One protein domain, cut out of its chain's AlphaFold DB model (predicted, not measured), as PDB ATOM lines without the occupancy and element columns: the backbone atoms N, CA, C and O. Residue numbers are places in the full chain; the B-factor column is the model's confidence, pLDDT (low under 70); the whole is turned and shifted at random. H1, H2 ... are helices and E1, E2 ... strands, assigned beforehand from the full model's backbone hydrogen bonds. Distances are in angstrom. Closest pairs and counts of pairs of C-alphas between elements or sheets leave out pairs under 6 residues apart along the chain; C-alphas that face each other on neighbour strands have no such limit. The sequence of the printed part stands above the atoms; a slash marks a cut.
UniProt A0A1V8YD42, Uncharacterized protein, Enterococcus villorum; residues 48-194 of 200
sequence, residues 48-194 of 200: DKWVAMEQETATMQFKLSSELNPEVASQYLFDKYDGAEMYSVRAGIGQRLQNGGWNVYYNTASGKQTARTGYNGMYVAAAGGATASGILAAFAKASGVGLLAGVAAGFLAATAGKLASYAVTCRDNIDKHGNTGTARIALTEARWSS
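Overview. This is residues 48 to 194 of the 200 residues of an uncharacterized protein of Enterococcus villorum (UniProt A0A1V8YD42). A twisted sheet of five strands has helices over one face, where H4 and H7 run side by side along the strands and H5 folds back on H4, away from the sheet. At one end of the sheet, the short H6 packs among H1, H2, H3 and H5. The printed part has 147 residues, with seven named helices and five named strands in the order H1 H2 H3 E1 E2 E3 H4 H5 H6 H7 E4 E5; the class is mixed, helices and strands. The sheet's order is E1 E2 E3 E4 E5, antiparallel throughout. The whole is compact, with a radius of gyration of the C-alphas of 13.7 A and spans of 40 by 33 by 25 A.

Arrangement. E1, residues 85 to 88, E2, residues 93 to 98, and E3, residues 101 to 106, form a meander, each strand the antiparallel neighbour of the one before. N 86 and O 95 are 2.9 A apart across E1 and E2, and N 103 and O 96 are 2.8 A apart across E2 and E3, both within hydrogen-bond range. E4, residues 181 to 186, is antiparallel to E3, with N 104 and O 183 at 2.8 A. E5, residues 190 to 193, forms a hairpin with E4, with N 184 and O 191 at 2.8 A. H7, residues 160 to 176, lies over E4 and E5 at a height over the sheet of 9.1 A. H4, residues 109 to 127, lies over E3 on the same face at a height of 11.3 A. H4 and H7 touch, closest at the C-alphas of Tyr 123 and Ala 164, 4.5 A, at a shallow tilt of 25 degrees, opposite ways. H5, residues 132 to 143, forms a helical hairpin with H4; their closest C-alphas, those of Gly 118 and Phe 139, are 4.0 A apart. H6, residues 149 to 155, is the hub and only grazes the sheet. It touches H5, H1, residues 48 to 57, H2, residues 60 to 68, and H3, residues 70 to 80; the closest C-alphas of H3 and H6, those of Ser 74 and Gly 154, are 3.5 A apart. H2 and H6 only just touch, with 3 pairs of C-alphas within 8 A, the closest those of Ser 66 and Ala 153 at 5.1 A. With H1, H3, H4 and H7 the sheet makes two layers, helices on one face of a sheet. In each of the seven helices every O i to N i+4 pair is within hydrogen-bond range.

Along the chain. H1 begins at C-alpha 48 (-35.628, -31.107, 24.799). H4 is 26.8 A long and ends at C-alpha 127 (-25.230, -21.833, 55.351); H7 is 24.5 A long. E4 measures 16.7 A, and E5 ends at C-alpha 193 (-15.909, -39.496, 40.877).

Size, cuts and confidence. The two C-alphas farthest apart, those of Gln 61 and Gly 178, are 41.0 A apart. The printed part has no cut, and its links between named elements are tight. Its mean pLDDT is 77.3; residues 132 to 133 and 142 to 161 are under 70.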
ATOM      1  N   ASP A  48     -34.210 -31.477  24.670       91.00
ATOM      2  CA  ASP A  48     -35.628 -31.107  24.799       91.00
ATOM      3  C   ASP A  48     -36.163 -31.303  26.222       91.00
ATOM      4  O   ASP A  48     -36.961 -30.504  26.712       91.00
ATOM      5  N   LYS A  49     -35.684 -32.338  26.928       88.50
ATOM      6  CA  LYS A  49     -36.048 -32.597  28.328       88.50
ATOM      7  C   LYS A  49     -35.566 -31.484  29.253       88.50
ATOM      8  O   LYS A  49     -36.321 -31.059  30.125       88.50
ATOM      9  N   TRP A  50     -34.343 -30.992  29.055       84.12
ATOM     10  CA  TRP A  50     -33.821 -29.856  29.808       84.12
ATOM     11  C   TRP A  50     -34.640 -28.600  29.528       84.12
ATOM     12  O   TRP A  50     -35.071 -27.936  30.467       84.12
ATOM     13  N   VAL A  51     -34.935 -28.307  28.260       83.69
ATOM     14  CA  VAL A  51     -35.752 -27.141  27.883       83.69
ATOM     15  C   VAL A  51     -37.160 -27.222  28.490       83.69
ATOM     16  O   VAL A  51     -37.643 -26.244  29.058       83.69
ATOM     17  N   ALA A  52     -37.807 -28.387  28.446       85.88
ATOM     18  CA  ALA A  52     -39.129 -28.592  29.040       85.88
ATOM     19  C   ALA A  52     -39.113 -28.453  30.574       85.88
ATOM     20  O   ALA A  52     -40.019 -27.851  31.154       85.88
ATOM     21  N   MET A  53     -38.072 -28.969  31.233       82.88
ATOM     22  CA  MET A  53     -37.865 -28.785  32.670       82.88
ATOM     23  C   MET A  53     -37.715 -27.300  33.020       82.88
ATOM     24  O   MET A  53     -38.319 -26.816  33.978       82.88
ATOM     25  N   GLU A  54     -36.931 -26.551  32.245       77.44
ATOM     26  CA  GLU A  54     -36.751 -25.110  32.446       77.44
ATOM     27  C   GLU A  54     -38.076 -24.346  32.341       77.44
ATOM     28  O   GLU A  54     -38.353 -23.476  33.169       77.44
ATOM     29  N   GLN A  55     -38.920 -24.701  31.371       81.50
ATOM     30  CA  GLN A  55     -40.233 -24.082  31.186       81.50
ATOM     31  C   GLN A  55     -41.179 -24.365  32.359       81.50
ATOM     32  O   GLN A  55     -41.794 -23.439  32.890       81.50
ATOM     33  N   GLU A  56     -41.282 -25.620  32.802       80.50
ATOM     34  CA  GLU A  56     -42.189 -25.995  33.894       80.50
ATOM     35  C   GLU A  56     -41.777 -25.358  35.222       80.50
ATOM     36  O   GLU A  56     -42.601 -24.866  35.994       80.50
ATOM     37  N   THR A  57     -40.476 -25.302  35.468       74.88
ATOM     38  CA  THR A  57     -39.940 -24.859  36.755       74.88
ATOM     39  C   THR A  57     -39.914 -23.339  36.889       74.88
ATOM     40  O   THR A  57     -39.831 -22.795  37.993       74.88
ATOM     41  N   ALA A  58     -40.083 -22.631  35.770       74.06
ATOM     42  CA  ALA A  58     -40.351 -21.202  35.745       74.06
ATOM     43  C   ALA A  58     -41.791 -20.846  36.167       74.06
ATOM     44  O   ALA A  58     -42.031 -19.697  36.565       74.06
ATOM     45  N   THR A  59     -42.733 -21.800  36.118       79.50
ATOM     46  CA  THR A  59     -44.146 -21.558  36.454       79.50
ATOM     47  C   THR A  59     -44.340 -21.218  37.932       79.50
ATOM     48  O   THR A  59     -43.606 -21.675  38.809       79.50
ATOM     49  N   MET A  60     -45.365 -20.415  38.229       77.00
ATOM     50  CA  MET A  60     -45.716 -20.078  39.614       77.00
ATOM     51  C   MET A  60     -46.170 -21.310  40.404       77.00
ATOM     52  O   MET A  60     -45.844 -21.442  41.579       77.00
ATOM     53  N   GLN A  61     -46.883 -22.228  39.745       79.75
ATOM     54  CA  GLN A  61     -47.377 -23.451  40.370       79.75
ATOM     55  C   GLN A  61     -46.227 -24.301  40.905       79.75
ATOM     56  O   GLN A  61     -46.252 -24.715  42.061       79.75
ATOM     57  N   PHE A  62     -45.201 -24.518  40.081       76.88
ATOM     58  CA  PHE A  62     -44.046 -25.300  40.489       76.88
ATOM     59  C   PHE A  62     -43.265 -24.616  41.620       76.88
ATOM     60  O   PHE A  62     -42.905 -25.268  42.598       76.88
ATOM     61  N   LYS A  63     -43.076 -23.292  41.538       73.44
ATOM     62  CA  LYS A  63     -42.431 -22.503  42.602       73.44
ATOM     63  C   LYS A  63     -43.156 -22.659  43.938       73.44
ATOM     64  O   LYS A  63     -42.525 -23.026  44.925       73.44
ATOM     65  N   LEU A  64     -44.479 -22.496  43.952       75.00
ATOM     66  CA  LEU A  64     -45.291 -22.673  45.156       75.00
ATOM     67  C   LEU A  64     -45.190 -24.106  45.708       75.00
ATOM     68  O   LEU A  64     -44.975 -24.305  46.901       75.00
ATOM     69  N   SER A  65     -45.303 -25.119  44.843       72.94
ATOM     70  CA  SER A  65     -45.168 -26.524  45.241       72.94
ATOM     71  C   SER A  65     -43.789 -26.831  45.830       72.94
ATOM     72  O   SER A  65     -43.705 -27.577  46.803       72.94
ATOM     73  N   SER A  66     -42.727 -26.229  45.288       71.50
ATOM     74  CA  SER A  66     -41.361 -26.390  45.794       71.50
ATOM     75  C   SER A  66     -41.122 -25.725  47.148       71.50
ATOM     76  O   SER A  66     -40.315 -26.218  47.928       71.50
ATOM     77  N   GLU A  67     -41.838 -24.643  47.452       71.69
ATOM     78  CA  GLU A  67     -41.777 -23.987  48.762       71.69
ATOM     79  C   GLU A  67     -42.559 -24.769  49.823       71.69
ATOM     80  O   GLU A  67     -42.114 -24.876  50.962       71.69
ATOM     81  N   LEU A  68     -43.708 -25.339  49.447       74.75
ATOM     82  CA  LEU A  68     -44.579 -26.075  50.365       74.75
ATOM     83  C   LEU A  68     -44.081 -27.495  50.657       74.75
ATOM     84  O   LEU A  68     -44.123 -27.934  51.801       74.75
ATOM     85  N   ASN A  69     -43.652 -28.227  49.624       75.31
ATOM     86  CA  ASN A  69     -43.238 -29.630  49.717       75.31
ATOM     87  C   ASN A  69     -41.974 -29.867  48.877       75.31
ATOM     88  O   ASN A  69     -42.036 -30.501  47.817       75.31
ATOM     89  N   PRO A  70     -40.821 -29.363  49.336       70.88
ATOM     90  CA  PRO A  70     -39.591 -29.379  48.557       70.88
ATOM     91  C   PRO A  70     -39.125 -30.785  48.175       70.88
ATOM     92  O   PRO A  70     -38.755 -31.007  47.026       70.88
ATOM     93  N   GLU A  71     -39.202 -31.754  49.092       73.75
ATOM     94  CA  GLU A  71     -38.845 -33.158  48.827       73.75
ATOM     95  C   GLU A  71     -39.683 -33.764  47.695       73.75
ATOM     96  O   GLU A  71     -39.144 -34.367  46.767       73.75
ATOM     97  N   VAL A  72     -40.999 -33.545  47.721       77.19
ATOM     98  CA  VAL A  72     -41.930 -34.077  46.715       77.19
ATOM     99  C   VAL A  72     -41.718 -33.403  45.362       77.19
ATOM    100  O   VAL A  72     -41.660 -34.083  44.341       77.19
ATOM    101  N   ALA A  73     -41.558 -32.076  45.345       75.94
ATOM    102  CA  ALA A  73     -41.258 -31.334  44.124       75.94
ATOM    103  C   ALA A  73     -39.919 -31.773  43.510       75.94
ATOM    104  O   ALA A  73     -39.790 -31.851  42.288       75.94
ATOM    105  N   SER A  74     -38.944 -32.104  44.360       74.44
ATOM    106  CA  SER A  74     -37.646 -32.613  43.933       74.44
ATOM    107  C   SER A  74     -37.741 -33.975  43.273       74.44
ATOM    108  O   SER A  74     -37.261 -34.159  42.155       74.44
ATOM    109  N   GLN A  75     -38.381 -34.917  43.966       78.12
ATOM    110  CA  GLN A  75     -38.569 -36.277  43.485       78.12
ATOM    111  C   GLN A  75     -39.328 -36.270  42.156       78.12
ATOM    112  O   GLN A  75     -38.888 -36.888  41.192       78.12
ATOM    113  N   TYR A  76     -40.392 -35.469  42.068       82.44
ATOM    114  CA  TYR A  76     -41.158 -35.284  40.839       82.44
ATOM    115  C   TYR A  76     -40.286 -34.843  39.655       82.44
ATOM    116  O   TYR A  76     -40.441 -35.369  38.554       82.44
ATOM    117  N   LEU A  77     -39.355 -33.905  39.859       80.38
ATOM    118  CA  LEU A  77     -38.463 -33.483  38.781       80.38
ATOM    119  C   LEU A  77     -37.453 -34.551  38.396       80.38
ATOM    120  O   LEU A  77     -37.231 -34.750  37.203       80.38
ATOM    121  N   PHE A  78     -36.843 -35.217  39.378       80.81
ATOM    122  CA  PHE A  78     -35.893 -36.285  39.094       80.81
ATOM    123  C   PHE A  78     -36.552 -37.432  38.326       80.81
ATOM    124  O   PHE A  78     -35.939 -37.950  37.400       80.81
ATOM    125  N   ASP A  79     -37.804 -37.765  38.642       85.81
ATOM    126  CA  ASP A  79     -38.540 -38.833  37.964       85.81
ATOM    127  C   ASP A  79     -39.024 -38.407  36.571       85.81
ATOM    128  O   ASP A  79     -38.853 -39.134  35.592       85.81
ATOM    129  N   LYS A  80     -39.623 -37.216  36.447       88.38
ATOM    130  CA  LYS A  80     -40.205 -36.744  35.181       88.38
ATOM    131  C   LYS A  80     -39.147 -36.369  34.146       88.38
ATOM    132  O   LYS A  80     -39.349 -36.585  32.950       88.38
ATOM    133  N   TYR A  81     -38.046 -35.776  34.596       86.62
ATOM    134  CA  TYR A  81     -37.008 -35.214  33.736       86.62
ATOM    135  C   TYR A  81     -35.691 -35.988  33.808       86.62
ATOM    136  O   TYR A  81     -34.644 -35.442  33.464       86.62
ATOM    137  N   ASP A  82     -35.730 -37.267  34.188       87.94
ATOM    138  CA  ASP A  82     -34.583 -38.164  34.045       87.94
ATOM    139  C   ASP A  82     -34.047 -38.134  32.599       87.94
ATOM    140  O   ASP A  82     -34.797 -38.229  31.616       87.94
ATOM    141  N   GLY A  83     -32.741 -37.927  32.457       86.69
ATOM    142  CA  GLY A  83     -32.052 -37.706  31.189       86.69
ATOM    143  C   GLY A  83     -32.098 -36.268  30.659       86.69
ATOM    144  O   GLY A  83     -31.605 -36.031  29.559       86.69
ATOM    145  N   ALA A  84     -32.669 -35.298  31.381       86.56
ATOM    146  CA  ALA A  84     -32.513 -33.882  31.043       86.56
ATOM    147  C   ALA A  84     -31.040 -33.495  31.144       86.56
ATOM    148  O   ALA A  84     -30.434 -33.687  32.197       86.56
ATOM    149  N   GLU A  85     -30.472 -32.925  30.084       86.69
ATOM    150  CA  GLU A  85     -29.045 -32.615  30.035       86.69
ATOM    151  C   GLU A  85     -28.739 -31.278  29.367       86.69
ATOM    152  O   GLU A  85     -29.454 -30.803  28.480       86.69
ATOM    153  N   MET A  86     -27.625 -30.692  29.790       84.19
ATOM    154  CA  MET A  86     -27.072 -29.513  29.158       84.19
ATOM    155  C   MET A  86     -25.551 -29.456  29.273       84.19
ATOM    156  O   MET A  86     -24.947 -30.026  30.184       84.19
ATOM    157  N   TYR A  87     -24.929 -28.719  28.366       81.50
ATOM    158  CA  TYR A  87     -23.493 -28.516  28.333       81.50
ATOM    159  C   TYR A  87     -23.171 -27.077  27.955       81.50
ATOM    160  O   TYR A  87     -23.710 -26.544  26.990       81.50
ATOM    161  N   SER A  88     -22.277 -26.447  28.709       78.75
ATOM    162  CA  SER A  88     -21.709 -25.151  28.357       78.75
ATOM    163  C   SER A  88     -20.282 -25.350  27.882       78.75
ATOM    164  O   SER A  88     -19.387 -25.630  28.687       78.75
ATOM    165  N   VAL A  89     -20.071 -25.162  26.577       74.56
ATOM    166  CA  VAL A  89     -18.750 -25.276  25.941       74.56
ATOM    167  C   VAL A  89     -17.790 -24.253  26.554       74.56
ATOM    168  O   VAL A  89     -16.686 -24.597  26.971       74.56
ATOM    169  N   ARG A  90     -18.253 -23.005  26.720       71.88
ATOM    170  CA  ARG A  90     -17.470 -21.901  27.297       71.88
ATOM    171  C   ARG A  90     -17.049 -22.161  28.742       71.88
ATOM    172  O   ARG A  90     -15.917 -21.866  29.119       71.88
ATOM    173  N   ALA A  91     -17.965 -22.658  29.570       70.50
ATOM    174  CA  ALA A  91     -17.671 -22.913  30.976       70.50
ATOM    175  C   ALA A  91     -16.953 -24.256  31.192       70.50
ATOM    176  O   ALA A  91     -16.404 -24.473  32.271       70.50
ATOM    177  N   GLY A  92     -16.925 -25.135  30.181       79.19
ATOM    178  CA  GLY A  92     -16.316 -26.462  30.257       79.19
ATOM    179  C   GLY A  92     -17.028 -27.384  31.247       79.19
ATOM    180  O   GLY A  92     -16.378 -28.216  31.883       79.19
ATOM    181  N   ILE A  93     -18.338 -27.192  31.420       82.25
ATOM    182  CA  ILE A  93     -19.156 -27.859  32.437       82.25
ATOM    183  C   ILE A  93     -20.451 -28.385  31.816       82.25
ATOM    184  O   ILE A  93     -21.084 -27.714  30.999       82.25
ATOM    185  N   GLY A  94     -20.849 -29.587  32.215       84.69
ATOM    186  CA  GLY A  94     -22.112 -30.209  31.845       84.69
ATOM    187  C   GLY A  94     -22.965 -30.501  33.063       84.69
ATOM    188  O   GLY A  94     -22.462 -30.588  34.183       84.69
ATOM    189  N   GLN A  95     -24.258 -30.675  32.834       85.50
ATOM    190  CA  GLN A  95     -25.201 -31.074  33.860       85.50
ATOM    191  C   GLN A  95     -26.204 -32.062  33.316       85.50
ATOM    192  O   GLN A  95     -26.602 -31.966  32.156       85.50
ATOM    193  N   ARG A  96     -26.651 -32.973  34.173       86.25
ATOM    194  CA  ARG A  96     -27.705 -33.913  33.824       86.25
ATOM    195  C   ARG A  96     -28.489 -34.330  35.051       86.25
ATOM    196  O   ARG A  96     -27.911 -34.531  36.118       86.25
ATOM    197  N   LEU A  97     -29.798 -34.452  34.896       84.75
ATOM    198  CA  LEU A  97     -30.621 -35.179  35.849       84.75
ATOM    199  C   LEU A  97     -30.597 -36.645  35.467       84.75
ATOM    200  O   LEU A  97     -30.948 -36.985  34.338       84.75
ATOM    201  N   GLN A  98     -30.141 -37.496  36.376       82.19
ATOM    202  CA  GLN A  98     -30.114 -38.929  36.134       82.19
ATOM    203  C   GLN A  98     -30.168 -39.726  37.433       82.19
ATOM    204  O   GLN A  98     -29.571 -39.337  38.441       82.19
ATOM    205  N   ASN A  99     -30.868 -40.862  37.393       79.38
ATOM    206  CA  ASN A  99     -30.894 -41.859  38.464       79.38
ATOM    207  C   ASN A  99     -31.304 -41.278  39.831       79.38
ATOM    208  O   ASN A  99     -30.794 -41.714  40.864       79.38
ATOM    209  N   GLY A 100     -32.189 -40.279  39.866       78.62
ATOM    210  CA  GLY A 100     -32.622 -39.654  41.120       78.62
ATOM    211  C   GLY A 100     -31.667 -38.587  41.673       78.62
ATOM    212  O   GLY A 100     -31.704 -38.293  42.867       78.62
ATOM    213  N   GLY A 101     -30.757 -38.045  40.857       80.88
ATOM    214  CA  GLY A 101     -29.843 -36.988  41.282       80.88
ATOM    215  C   GLY A 101     -29.492 -35.992  40.183       80.88
ATOM    216  O   GLY A 101     -29.748 -36.203  38.998       80.88
ATOM    217  N   TRP A 102     -28.874 -34.894  40.607       83.38
ATOM    218  CA  TRP A 102     -28.249 -33.915  39.733       83.38
ATOM    219  C   TRP A 102     -26.753 -34.174  39.654       83.38
ATOM    220  O   TRP A 102     -26.039 -34.120  40.661       83.38
ATOM    221  N   ASN A 103     -26.295 -34.424  38.438       85.94
ATOM    222  CA  ASN A 103     -24.908 -34.664  38.112       85.94
ATOM    223  C   ASN A 103     -24.319 -33.426  37.436       85.94
ATOM    224  O   ASN A 103     -24.909 -32.882  36.503       85.94
ATOM    225  N   VAL A 104     -23.139 -33.014  37.882       86.44
ATOM    226  CA  VAL A 104     -22.329 -31.945  37.302       86.44
ATOM    227  C   VAL A 104     -21.013 -32.545  36.840       86.44
ATOM    228  O   VAL A 104     -20.276 -33.143  37.625       86.44
ATOM    229  N   TYR A 105     -20.704 -32.345  35.568       87.25
ATOM    230  CA  TYR A 105     -19.538 -32.914  34.911       87.25
ATOM    231  C   TYR A 105     -18.578 -31.815  34.493       87.25
ATOM    232  O   TYR A 105     -19.000 -30.784  33.975       87.25
ATOM    233  N   TYR A 106     -17.284 -32.054  34.643       87.00
ATOM    234  CA  TYR A 106     -16.243 -31.181  34.111       87.00
ATOM    235  C   TYR A 106     -15.088 -32.022  33.570       87.00
ATOM    236  O   TYR A 106     -14.801 -33.110  34.069       87.00
ATOM    237  N   ASN A 107     -14.432 -31.522  32.525       87.31
ATOM    238  CA  ASN A 107     -13.309 -32.190  31.856       87.31
ATOM    239  C   ASN A 107     -12.168 -31.226  31.486       87.31
ATOM    240  O   ASN A 107     -11.260 -31.583  30.739       87.31
ATOM    241  N   THR A 108     -12.215 -29.991  31.990       86.81
ATOM    242  CA  THR A 108     -11.188 -28.966  31.783       86.81
ATOM    243  C   THR A 108     -10.856 -28.268  33.099       86.81
ATOM    244  O   THR A 108     -11.649 -28.278  34.043       86.81
ATOM    245  N   ALA A 109      -9.697 -27.602  33.169       88.38
ATOM    246  CA  ALA A 109      -9.322 -26.791  34.333       88.38
ATOM    247  C   ALA A 109     -10.327 -25.652  34.595       88.38
ATOM    248  O   ALA A 109     -10.673 -25.379  35.743       88.38
ATOM    249  N   SER A 110     -10.842 -25.034  33.525       84.88
ATOM    250  CA  SER A 110     -11.907 -24.030  33.613       84.88
ATOM    251  C   SER A 110     -13.192 -24.642  34.172       84.88
ATOM    252  O   SER A 110     -13.737 -24.135  35.147       84.88
ATOM    253  N   GLY A 111     -13.618 -25.792  33.642       85.00
ATOM    254  CA  GLY A 111     -14.774 -26.542  34.142       85.00
ATOM    255  C   GLY A 111     -14.666 -26.903  35.619       85.00
ATOM    256  O   GLY A 111     -15.618 -26.700  36.374       85.00
ATOM    257  N   LYS A 112     -13.485 -27.356  36.057       89.38
ATOM    258  CA  LYS A 112     -13.184 -27.617  37.469       89.38
ATOM    259  C   LYS A 112     -13.412 -26.364  38.318       89.38
ATOM    260  O   LYS A 112     -14.141 -26.417  39.308       89.38
ATOM    261  N   GLN A 113     -12.805 -25.237  37.941       88.44
ATOM    262  CA  GLN A 113     -12.907 -23.987  38.699       88.44
ATOM    263  C   GLN A 113     -14.346 -23.453  38.742       88.44
ATOM    264  O   GLN A 113     -14.807 -22.987  39.787       88.44
ATOM    265  N   THR A 114     -15.066 -23.560  37.631       84.31
ATOM    266  CA  THR A 114     -16.487 -23.233  37.492       84.31
ATOM    267  C   THR A 114     -17.336 -24.071  38.453       84.31
ATOM    268  O   THR A 114     -18.063 -23.510  39.277       84.31
ATOM    269  N   ALA A 115     -17.197 -25.402  38.420       85.31
ATOM    270  CA  ALA A 115     -17.931 -26.322  39.292       85.31
ATOM    271  C   ALA A 115     -17.628 -26.057  40.773       85.31
ATOM    272  O   ALA A 115     -18.542 -25.905  41.584       85.31
ATOM    273  N   ARG A 116     -16.344 -25.909  41.117       88.00
ATOM    274  CA  ARG A 116     -15.885 -25.548  42.463       88.00
ATOM    275  C   ARG A 116     -16.537 -24.259  42.960       88.00
ATOM    276  O   ARG A 116     -17.042 -24.211  44.081       88.00
ATOM    277  N   THR A 117     -16.507 -23.207  42.143       85.94
ATOM    278  CA  THR A 117     -17.059 -21.895  42.505       85.94
ATOM    279  C   THR A 117     -18.572 -21.986  42.689       85.94
ATOM    280  O   THR A 117     -19.097 -21.431  43.654       85.94
ATOM    281  N   GLY A 118     -19.256 -22.749  41.833       83.44
ATOM    282  CA  GLY A 118     -20.683 -23.027  41.958       83.44
ATOM    283  C   GLY A 118     -21.033 -23.715  43.275       83.44
ATOM    284  O   GLY A 118     -21.847 -23.193  44.037       83.44
ATOM    285  N   TYR A 119     -20.376 -24.835  43.594       86.06
ATOM    286  CA  TYR A 119     -20.617 -25.558  44.848       86.06
ATOM    287  C   TYR A 119     -20.259 -24.728  46.085       86.06
ATOM    288  O   TYR A 119     -20.975 -24.766  47.084       86.06
ATOM    289  N   ASN A 120     -19.203 -23.911  46.025       86.69
ATOM    290  CA  ASN A 120     -18.891 -22.989  47.113       86.69
ATOM    291  C   ASN A 120     -19.976 -21.911  47.289       86.69
ATOM    292  O   ASN A 120     -20.339 -21.588  48.417       86.69
ATOM    293  N   GLY A 121     -20.523 -21.382  46.189       82.56
ATOM    294  CA  GLY A 121     -21.652 -20.454  46.217       82.56
ATOM    295  C   GLY A 121     -22.898 -21.075  46.849       82.56
ATOM    296  O   GLY A 121     -23.517 -20.449  47.708       82.56
ATOM    297  N   MET A 122     -23.216 -22.325  46.493       82.81
ATOM    298  CA  MET A 122     -24.313 -23.073  47.116       82.81
ATOM    299  C   MET A 122     -24.100 -23.246  48.617       82.81
ATOM    300  O   MET A 122     -25.018 -22.995  49.389       82.81
ATOM    301  N   TYR A 123     -22.893 -23.644  49.031       84.88
ATOM    302  CA  TYR A 123     -22.555 -23.797  50.443       84.88
ATOM    303  C   TYR A 123     -22.774 -22.497  51.223       84.88
ATOM    304  O   TYR A 123     -23.472 -22.510  52.233       84.88
ATOM    305  N   VAL A 124     -22.223 -21.376  50.745       83.88
ATOM    306  CA  VAL A 124     -22.346 -20.074  51.420       83.88
ATOM    307  C   VAL A 124     -23.808 -19.635  51.504       83.88
ATOM    308  O   VAL A 124     -24.257 -19.204  52.563       83.88
ATOM    309  N   ALA A 125     -24.564 -19.776  50.412       79.69
ATOM    310  CA  ALA A 125     -25.978 -19.419  50.385       79.69
ATOM    311  C   ALA A 125     -26.801 -20.293  51.347       79.69
ATOM    312  O   ALA A 125     -27.573 -19.771  52.148       79.69
ATOM    313  N   ALA A 126     -26.592 -21.610  51.323       79.38
ATOM    314  CA  ALA A 126     -27.304 -22.550  52.179       79.38
ATOM    315  C   ALA A 126     -26.961 -22.354  53.667       79.38
ATOM    316  O   ALA A 126     -27.856 -22.340  54.510       79.38
ATOM    317  N   ALA A 127     -25.683 -22.129  53.992       78.81
ATOM    318  CA  ALA A 127     -25.230 -21.833  55.351       78.81
ATOM    319  C   ALA A 127     -25.761 -20.486  55.873       78.81
ATOM    320  O   ALA A 127     -25.993 -20.339  57.069       78.81
ATOM    321  N   GLY A 128     -25.984 -19.518  54.981       76.56
ATOM    322  CA  GLY A 128     -26.585 -18.221  55.294       76.56
ATOM    323  C   GLY A 128     -28.114 -18.228  55.397       76.56
ATOM    324  O   GLY A 128     -28.701 -17.162  55.561       76.56
ATOM    325  N   GLY A 129     -28.770 -19.388  55.270       72.31
ATOM    326  CA  GLY A 129     -30.230 -19.497  55.320       72.31
ATOM    327  C   GLY A 129     -30.941 -18.948  54.080       72.31
ATOM    328  O   GLY A 129     -32.111 -18.574  54.162       72.31
ATOM    329  N   ALA A 130     -30.255 -18.868  52.935       73.19
ATOM    330  CA  ALA A 130     -30.875 -18.443  51.687       73.19
ATOM    331  C   ALA A 130     -31.975 -19.421  51.248       73.19
ATOM    332  O   ALA A 130     -31.912 -20.627  51.494       73.19
ATOM    333  N   THR A 131     -32.965 -18.894  50.532       70.00
ATOM    334  CA  THR A 131     -33.980 -19.705  49.855       70.00
ATOM    335  C   THR A 131     -33.353 -20.553  48.745       70.00
ATOM    336  O   THR A 131     -32.249 -20.272  48.271       70.00
ATOM    337  N   ALA A 132     -34.093 -21.547  48.248       68.19
ATOM    338  CA  ALA A 132     -33.711 -22.340  47.073       68.19
ATOM    339  C   ALA A 132     -33.250 -21.482  45.899       68.19
ATOM    340  O   ALA A 132     -32.206 -21.719  45.295       68.19
ATOM    341  N   SER A 133     -34.045 -20.455  45.593       64.75
ATOM    342  CA  SER A 133     -33.783 -19.532  44.498       64.75
ATOM    343  C   SER A 133     -32.480 -18.764  44.716       64.75
ATOM    344  O   SER A 133     -31.731 -18.572  43.762       64.75
ATOM    345  N   GLY A 134     -32.154 -18.406  45.963       70.31
ATOM    346  CA  GLY A 134     -30.873 -17.798  46.323       70.31
ATOM    347  C   GLY A 134     -29.688 -18.759  46.181       70.31
ATOM    348  O   GLY A 134     -28.657 -18.384  45.621       70.31
ATOM    349  N   ILE A 135     -29.842 -20.011  46.623       74.38
ATOM    350  CA  ILE A 135     -28.805 -21.051  46.515       74.38
ATOM    351  C   ILE A 135     -28.462 -21.324  45.047       74.38
ATOM    352  O   ILE A 135     -27.285 -21.439  44.696       74.38
ATOM    353  N   LEU A 136     -29.461 -21.361  44.163       71.31
ATOM    354  CA  LEU A 136     -29.211 -21.631  42.749       71.31
ATOM    355  C   LEU A 136     -28.768 -20.420  41.961       71.31
ATOM    356  O   LEU A 136     -27.929 -20.570  41.074       71.31
ATOM    357  N   ALA A 137     -29.222 -19.224  42.329       73.56
ATOM    358  CA  ALA A 137     -28.637 -18.002  41.798       73.56
ATOM    359  C   ALA A 137     -27.124 -17.951  42.075       73.56
ATOM    360  O   ALA A 137     -26.360 -17.537  41.203       73.56
ATOM    361  N   ALA A 138     -26.672 -18.428  43.244       76.50
ATOM    362  CA  ALA A 138     -25.251 -18.489  43.571       76.50
ATOM    363  C   ALA A 138     -24.473 -19.435  42.637       76.50
ATOM    364  O   ALA A 138     -23.415 -19.053  42.130       76.50
ATOM    365  N   PHE A 139     -25.006 -20.628  42.344       76.38
ATOM    366  CA  PHE A 139     -24.357 -21.552  41.408       76.38
ATOM    367  C   PHE A 139     -24.399 -21.038  39.962       76.38
ATOM    368  O   PHE A 139     -23.382 -21.055  39.266       76.38
ATOM    369  N   ALA A 140     -25.555 -20.562  39.495       74.94
ATOM    370  CA  ALA A 140     -25.728 -20.077  38.126       74.94
ATOM    371  C   ALA A 140     -24.807 -18.881  37.833       74.94
ATOM    372  O   ALA A 140     -24.145 -18.834  36.797       74.94
ATOM    373  N   LYS A 141     -24.682 -17.953  38.793       75.25
ATOM    374  CA  LYS A 141     -23.763 -16.809  38.700       75.25
ATOM    375  C   LYS A 141     -22.307 -17.247  38.556       75.25
ATOM    376  O   LYS A 141     -21.567 -16.646  37.786       75.25
ATOM    377  N   ALA A 142     -21.898 -18.266  39.307       68.44
ATOM    378  CA  ALA A 142     -20.533 -18.778  39.276       68.44
ATOM    379  C   ALA A 142     -20.223 -19.549  37.991       68.44
ATOM    380  O   ALA A 142     -19.114 -19.459  37.472       68.44
ATOM    381  N   SER A 143     -21.194 -20.315  37.495       65.56
ATOM    382  CA  SER A 143     -20.970 -21.196  36.356       65.56
ATOM    383  C   SER A 143     -21.135 -20.508  35.001       65.56
ATOM    384  O   SER A 143     -20.659 -21.023  33.994       65.56
ATOM    385  N   GLY A 144     -21.822 -19.359  34.951       60.84
ATOM    386  CA  GLY A 144     -22.253 -18.750  33.684       60.84
ATOM    387  C   GLY A 144     -23.244 -19.633  32.919       60.84
ATOM    388  O   GLY A 144     -23.581 -19.359  31.771       60.84
ATOM    389  N   VAL A 145     -23.698 -20.703  33.567       60.66
ATOM    390  CA  VAL A 145     -24.636 -21.675  33.059       60.66
ATOM    391  C   VAL A 145     -25.941 -21.411  33.779       60.66
ATOM    392  O   VAL A 145     -25.999 -21.446  35.008       60.66
ATOM    393  N   GLY A 146     -26.991 -21.114  33.018       51.16
ATOM    394  CA  GLY A 146     -28.337 -21.019  33.563       51.16
ATOM    395  C   GLY A 146     -28.765 -22.378  34.108       51.16
ATOM    396  O   GLY A 146     -29.352 -23.173  33.387       51.16
ATOM    397  N   LEU A 147     -28.455 -22.659  35.372       52.59
ATOM    398  CA  LEU A 147     -29.219 -23.603  36.168       52.59
ATOM    399  C   LEU A 147     -30.518 -22.922  36.542       52.59
ATOM    400  O   LEU A 147     -30.529 -22.031  37.392       52.59
ATOM    401  N   LEU A 148     -31.610 -23.311  35.899       47.22
ATOM    402  CA  LEU A 148     -32.910 -22.799  36.290       47.22
ATOM    403  C   LEU A 148     -33.507 -23.608  37.439       47.22
ATOM    404  O   LEU A 148     -33.154 -24.758  37.703       47.22
ATOM    405  N   ALA A 149     -34.418 -22.922  38.124       35.53
ATOM    406  CA  ALA A 149     -35.048 -23.215  39.405       35.53
ATOM    407  C   ALA A 149     -35.698 -24.607  39.561       35.53
ATOM    408  O   ALA A 149     -36.165 -24.949  40.642       35.53
ATOM    409  N   GLY A 150     -35.713 -25.438  38.524       33.78
ATOM    410  CA  GLY A 150     -36.141 -26.828  38.617       33.78
ATOM    411  C   GLY A 150     -35.207 -27.659  39.452       33.78
ATOM    412  O   GLY A 150     -35.571 -28.167  40.506       33.78
ATOM    413  N   VAL A 151     -33.943 -27.670  39.056       47.44
ATOM    414  CA  VAL A 151     -32.892 -28.273  39.863       47.44
ATOM    415  C   VAL A 151     -32.883 -27.634  41.273       47.44
ATOM    416  O   VAL A 151     -32.630 -28.332  42.246       47.44
ATOM    417  N   ALA A 152     -33.309 -26.362  41.419       44.16
ATOM    418  CA  ALA A 152     -33.453 -25.680  42.719       44.16
ATOM    419  C   ALA A 152     -34.495 -26.280  43.642       44.16
ATOM    420  O   ALA A 152     -34.232 -26.436  44.831       44.16
ATOM    421  N   ALA A 153     -35.669 -26.583  43.106       34.91
ATOM    422  CA  ALA A 153     -36.711 -27.252  43.857       34.91
ATOM    423  C   ALA A 153     -36.265 -28.658  44.255       34.91
ATOM    424  O   ALA A 153     -36.456 -28.994  45.413       34.91
ATOM    425  N   GLY A 154     -35.578 -29.358  43.328       43.88
ATOM    426  CA  GLY A 154     -34.790 -30.596  43.482       43.88
ATOM    427  C   GLY A 154     -33.863 -30.656  44.693       43.88
ATOM    428  O   GLY A 154     -33.634 -31.702  45.303       43.88
ATOM    429  N   PHE A 155     -33.295 -29.500  45.014       49.34
ATOM    430  CA  PHE A 155     -32.256 -29.354  46.015       49.34
ATOM    431  C   PHE A 155     -32.774 -29.111  47.428       49.34
ATOM    432  O   PHE A 155     -32.051 -29.355  48.393       49.34
ATOM    433  N   LEU A 156     -34.019 -28.660  47.566       44.56
ATOM    434  CA  LEU A 156     -34.599 -28.281  48.854       44.56
ATOM    435  C   LEU A 156     -35.083 -29.453  49.703       44.56
ATOM    436  O   LEU A 156     -35.488 -29.253  50.846       44.56
ATOM    437  N   ALA A 157     -35.060 -30.668  49.165       40.66
ATOM    438  CA  ALA A 157     -35.353 -31.869  49.933       40.66
ATOM    439  C   ALA A 157     -34.422 -32.049  51.141       40.66
ATOM    440  O   ALA A 157     -34.779 -32.586  52.184       40.66
ATOM    441  N   ALA A 158     -33.203 -31.545  51.011       44.94
ATOM    442  CA  ALA A 158     -32.317 -31.352  52.125       44.94
ATOM    443  C   ALA A 158     -32.670 -30.005  52.764       44.94
ATOM    444  O   ALA A 158     -32.452 -28.961  52.152       44.94
ATOM    445  N   THR A 159     -33.153 -30.008  54.011       53.97
ATOM    446  CA  THR A 159     -33.065 -28.831  54.892       53.97
ATOM    447  C   THR A 159     -31.752 -28.096  54.608       53.97
ATOM    448  O   THR A 159     -30.723 -28.757  54.464       53.97
ATOM    449  N   ALA A 160     -31.757 -26.764  54.472       57.69
ATOM    450  CA  ALA A 160     -30.604 -25.997  53.969       57.69
ATOM    451  C   ALA A 160     -29.237 -26.441  54.558       57.69
ATOM    452  O   ALA A 160     -28.230 -26.468  53.853       57.69
ATOM    453  N   GLY A 161     -29.214 -26.906  55.816       59.66
ATOM    454  CA  GLY A 161     -28.044 -27.521  56.456       59.66
ATOM    455  C   GLY A 161     -27.489 -28.801  55.795       59.66
ATOM    456  O   GLY A 161     -26.273 -28.929  55.663       59.66
ATOM    457  N   LYS A 162     -28.324 -29.745  55.340       72.31
ATOM    458  CA  LYS A 162     -27.864 -30.948  54.613       72.31
ATOM    459  C   LYS A 162     -27.317 -30.590  53.230       72.31
ATOM    460  O   LYS A 162     -26.279 -31.112  52.831       72.31
ATOM    461  N   LEU A 163     -27.954 -29.642  52.542       75.12
ATOM    462  CA  LEU A 163     -27.489 -29.174  51.239       75.12
ATOM    463  C   LEU A 163     -26.131 -28.474  51.341       75.12
ATOM    464  O   LEU A 163     -25.251 -28.717  50.517       75.12
ATOM    465  N   ALA A 164     -25.929 -27.662  52.381       78.50
ATOM    466  CA  ALA A 164     -24.630 -27.069  52.674       78.50
ATOM    467  C   ALA A 164     -23.540 -28.151  52.824       78.50
ATOM    468  O   ALA A 164     -22.465 -28.020  52.240       78.50
ATOM    469  N   SER A 165     -23.835 -29.245  53.537       83.12
ATOM    470  CA  SER A 165     -22.917 -30.383  53.706       83.12
ATOM    471  C   SER A 165     -22.602 -31.099  52.385       83.12
ATOM    472  O   SER A 165     -21.439 -31.376  52.078       83.12
ATOM    473  N   TYR A 166     -23.614 -31.346  51.551       86.38
ATOM    474  CA  TYR A 166     -23.434 -31.951  50.228       86.38
ATOM    475  C   TYR A 166     -22.608 -31.065  49.294       86.38
ATOM    476  O   TYR A 166     -21.665 -31.542  48.663       86.38
ATOM    477  N   ALA A 167     -22.889 -29.761  49.269       84.75
ATOM    478  CA  ALA A 167     -22.136 -28.801  48.473       84.75
ATOM    479  C   ALA A 167     -20.661 -28.722  48.906       84.75
ATOM    480  O   ALA A 167     -19.773 -28.731  48.053       84.75
ATOM    481  N   VAL A 168     -20.382 -28.719  50.217       88.12
ATOM    482  CA  VAL A 168     -19.010 -28.803  50.755       88.12
ATOM    483  C   VAL A 168     -18.337 -30.102  50.341       88.12
ATOM    484  O   VAL A 168     -17.207 -30.071  49.864       88.12
ATOM    485  N   THR A 169     -19.039 -31.231  50.458       89.25
ATOM    486  CA  THR A 169     -18.511 -32.543  50.065       89.25
ATOM    487  C   THR A 169     -18.087 -32.544  48.596       89.25
ATOM    488  O   THR A 169     -16.968 -32.947  48.279       89.25
ATOM    489  N   CYS A 170     -18.935 -32.051  47.691       88.31
ATOM    490  CA  CYS A 170     -18.599 -31.952  46.272       88.31
ATOM    491  C   CYS A 170     -17.441 -30.976  46.022       88.31
ATOM    492  O   CYS A 170     -16.490 -31.339  45.334       88.31
ATOM    493  N   ARG A 171     -17.475 -29.773  46.613       90.50
ATOM    494  CA  ARG A 171     -16.407 -28.766  46.486       90.50
ATOM    495  C   ARG A 171     -15.050 -29.327  46.908       90.50
ATOM    496  O   ARG A 171     -14.085 -29.210  46.159       90.50
ATOM    497  N   ASP A 172     -14.979 -29.938  48.086       92.25
ATOM    498  CA  ASP A 172     -13.722 -30.418  48.661       92.25
ATOM    499  C   ASP A 172     -13.153 -31.596  47.871       92.25
ATOM    500  O   ASP A 172     -11.935 -31.714  47.731       92.25
ATOM    501  N   ASN A 173     -14.016 -32.457  47.324       91.56
ATOM    502  CA  ASN A 173     -13.575 -33.502  46.407       91.56
ATOM    503  C   ASN A 173     -13.082 -32.911  45.082       91.56
ATOM    504  O   ASN A 173     -12.008 -33.288  44.629       91.56
ATOM    505  N   ILE A 174     -13.780 -31.942  44.491       89.19
ATOM    506  CA  ILE A 174     -13.309 -31.272  43.268       89.19
ATOM    507  C   ILE A 174     -11.936 -30.622  43.500       89.19
ATOM    508  O   ILE A 174     -11.035 -30.783  42.675       89.19
ATOM    509  N   ASP A 175     -11.740 -29.944  44.634       89.25
ATOM    510  CA  ASP A 175     -10.474 -29.277  44.971       89.25
ATOM    511  C   ASP A 175      -9.296 -30.244  45.006       89.25
ATOM    512  O   ASP A 175      -8.243 -29.951  44.431       89.25
ATOM    513  N   LYS A 176      -9.498 -31.418  45.608       88.38
ATOM    514  CA  LYS A 176      -8.453 -32.422  45.845       88.38
ATOM    515  C   LYS A 176      -8.072 -33.258  44.619       88.38
ATOM    516  O   LYS A 176      -7.091 -33.990  44.694       88.38
ATOM    517  N   HIS A 177      -8.802 -33.166  43.508       87.75
ATOM    518  CA  HIS A 177      -8.618 -34.062  42.360       87.75
ATOM    519  C   HIS A 177      -8.319 -33.330  41.041       87.75
ATOM    520  O   HIS A 177      -8.211 -32.104  40.998       87.75
ATOM    521  N   GLY A 178      -8.100 -34.089  39.962       82.62
ATOM    522  CA  GLY A 178      -7.686 -33.572  38.652       82.62
ATOM    523  C   GLY A 178      -8.733 -32.702  37.942       82.62
ATOM    524  O   GLY A 178      -9.801 -32.401  38.468       82.62
ATOM    525  N   ASN A 179      -8.429 -32.307  36.705       88.25
ATOM    526  CA  ASN A 179      -9.282 -31.432  35.883       88.25
ATOM    527  C   ASN A 179     -10.492 -32.145  35.250       88.25
ATOM    528  O   ASN A 179     -11.165 -31.569  34.400       88.25
ATOM    529  N   THR A 180     -10.767 -33.373  35.682       88.62
ATOM    530  CA  THR A 180     -11.887 -34.193  35.233       88.62
ATOM    531  C   THR A 180     -12.610 -34.752  36.447       88.62
ATOM    532  O   THR A 180     -11.969 -35.122  37.434       88.62
ATOM    533  N   GLY A 181     -13.935 -34.813  36.375       88.81
ATOM    534  CA  GLY A 181     -14.739 -35.503  37.369       88.81
ATOM    535  C   GLY A 181     -16.235 -35.297  37.196       88.81
ATOM    536  O   GLY A 181     -16.694 -34.449  36.424       88.81
ATOM    537  N   THR A 182     -16.977 -36.076  37.974       88.88
ATOM    538  CA  THR A 182     -18.427 -35.980  38.126       88.88
ATOM    539  C   THR A 182     -18.747 -35.757  39.595       88.88
ATOM    540  O   THR A 182     -18.384 -36.570  40.443       88.88
ATOM    541  N   ALA A 183     -19.459 -34.681  39.904       87.44
ATOM    542  CA  ALA A 183     -20.085 -34.480  41.202       87.44
ATOM    543  C   ALA A 183     -21.580 -34.782  41.086       87.44
ATOM    544  O   ALA A 183     -22.221 -34.367  40.126       87.44
ATOM    545  N   ARG A 184     -22.139 -35.497  42.059       86.12
ATOM    546  CA  ARG A 184     -23.560 -35.838  42.110       86.12
ATOM    547  C   ARG A 184     -24.136 -35.418  43.446       86.12
ATOM    548  O   ARG A 184     -23.552 -35.730  44.482       86.12
ATOM    549  N   ILE A 185     -25.306 -34.795  43.430       83.25
ATOM    550  CA  ILE A 185     -26.118 -34.639  44.635       83.25
ATOM    551  C   ILE A 185     -27.524 -35.185  44.373       83.25
ATOM    552  O   ILE A 185     -28.156 -34.854  43.372       83.25
ATOM    553  N   ALA A 186     -27.991 -36.036  45.281       79.88
ATOM    554  CA  ALA A 186     -29.345 -36.578  45.346       79.88
ATOM    555  C   ALA A 186     -30.035 -36.106  46.642       79.88
ATOM    556  O   ALA A 186     -29.428 -35.414  47.460       79.88
ATOM    557  N   LEU A 187     -31.292 -36.507  46.862       74.88
ATOM    558  CA  LEU A 187     -32.063 -36.111  48.056       74.88
ATOM    559  C   LEU A 187     -31.380 -36.513  49.377       74.88
ATOM    560  O   LEU A 187     -31.512 -35.829  50.390       74.88
ATOM    561  N   THR A 188     -30.664 -37.639  49.375       77.94
ATOM    562  CA  THR A 188     -30.138 -38.284  50.586       77.94
ATOM    563  C   THR A 188     -28.614 -38.354  50.643       77.94
ATOM    564  O   THR A 188     -28.060 -38.698  51.691       77.94
ATOM    565  N   GLU A 189     -27.915 -38.010  49.563       81.75
ATOM    566  CA  GLU A 189     -26.471 -38.203  49.462       81.75
ATOM    567  C   GLU A 189     -25.793 -37.236  48.487       81.75
ATOM    568  O   GLU A 189     -26.406 -36.700  47.563       81.75
ATOM    569  N   ALA A 190     -24.482 -37.090  48.668       84.94
ATOM    570  CA  ALA A 190     -23.577 -36.508  47.692       84.94
ATOM    571  C   ALA A 190     -22.492 -37.526  47.343       84.94
ATOM    572  O   ALA A 190     -21.973 -38.220  48.220       84.94
ATOM    573  N   ARG A 191     -22.133 -37.603  46.063       85.94
ATOM    574  CA  ARG A 191     -21.073 -38.474  45.549       85.94
ATOM    575  C   ARG A 191     -20.142 -37.684  44.643       85.94
ATOM    576  O   ARG A 191     -20.510 -36.650  44.085       85.94
ATOM    577  N   TRP A 192     -18.926 -38.187  44.484       89.12
ATOM    578  CA  TRP A 192     -17.954 -37.639  43.548       89.12
ATOM    579  C   TRP A 192     -17.129 -38.761  42.914       89.12
ATOM    580  O   TRP A 192     -16.847 -39.766  43.566       89.12
ATOM    581  N   SER A 193     -16.772 -38.594  41.642       86.25
ATOM    582  CA  SER A 193     -15.909 -39.496  40.877       86.25
ATOM    583  C   SER A 193     -14.846 -38.711  40.123       86.25
ATOM    584  O   SER A 193     -15.115 -37.638  39.581       86.25
ATOM    585  N   SER A 194     -13.648 -39.289  40.041       83.19
ATOM    586  CA  SER A 194     -12.521 -38.788  39.244       83.19
ATOM    587  C   SER A 194     -12.699 -38.997  37.744       83.19
ATOM    588  O   SER A 194     -11.931 -38.458  36.948       83.19
TER     589      SER A 194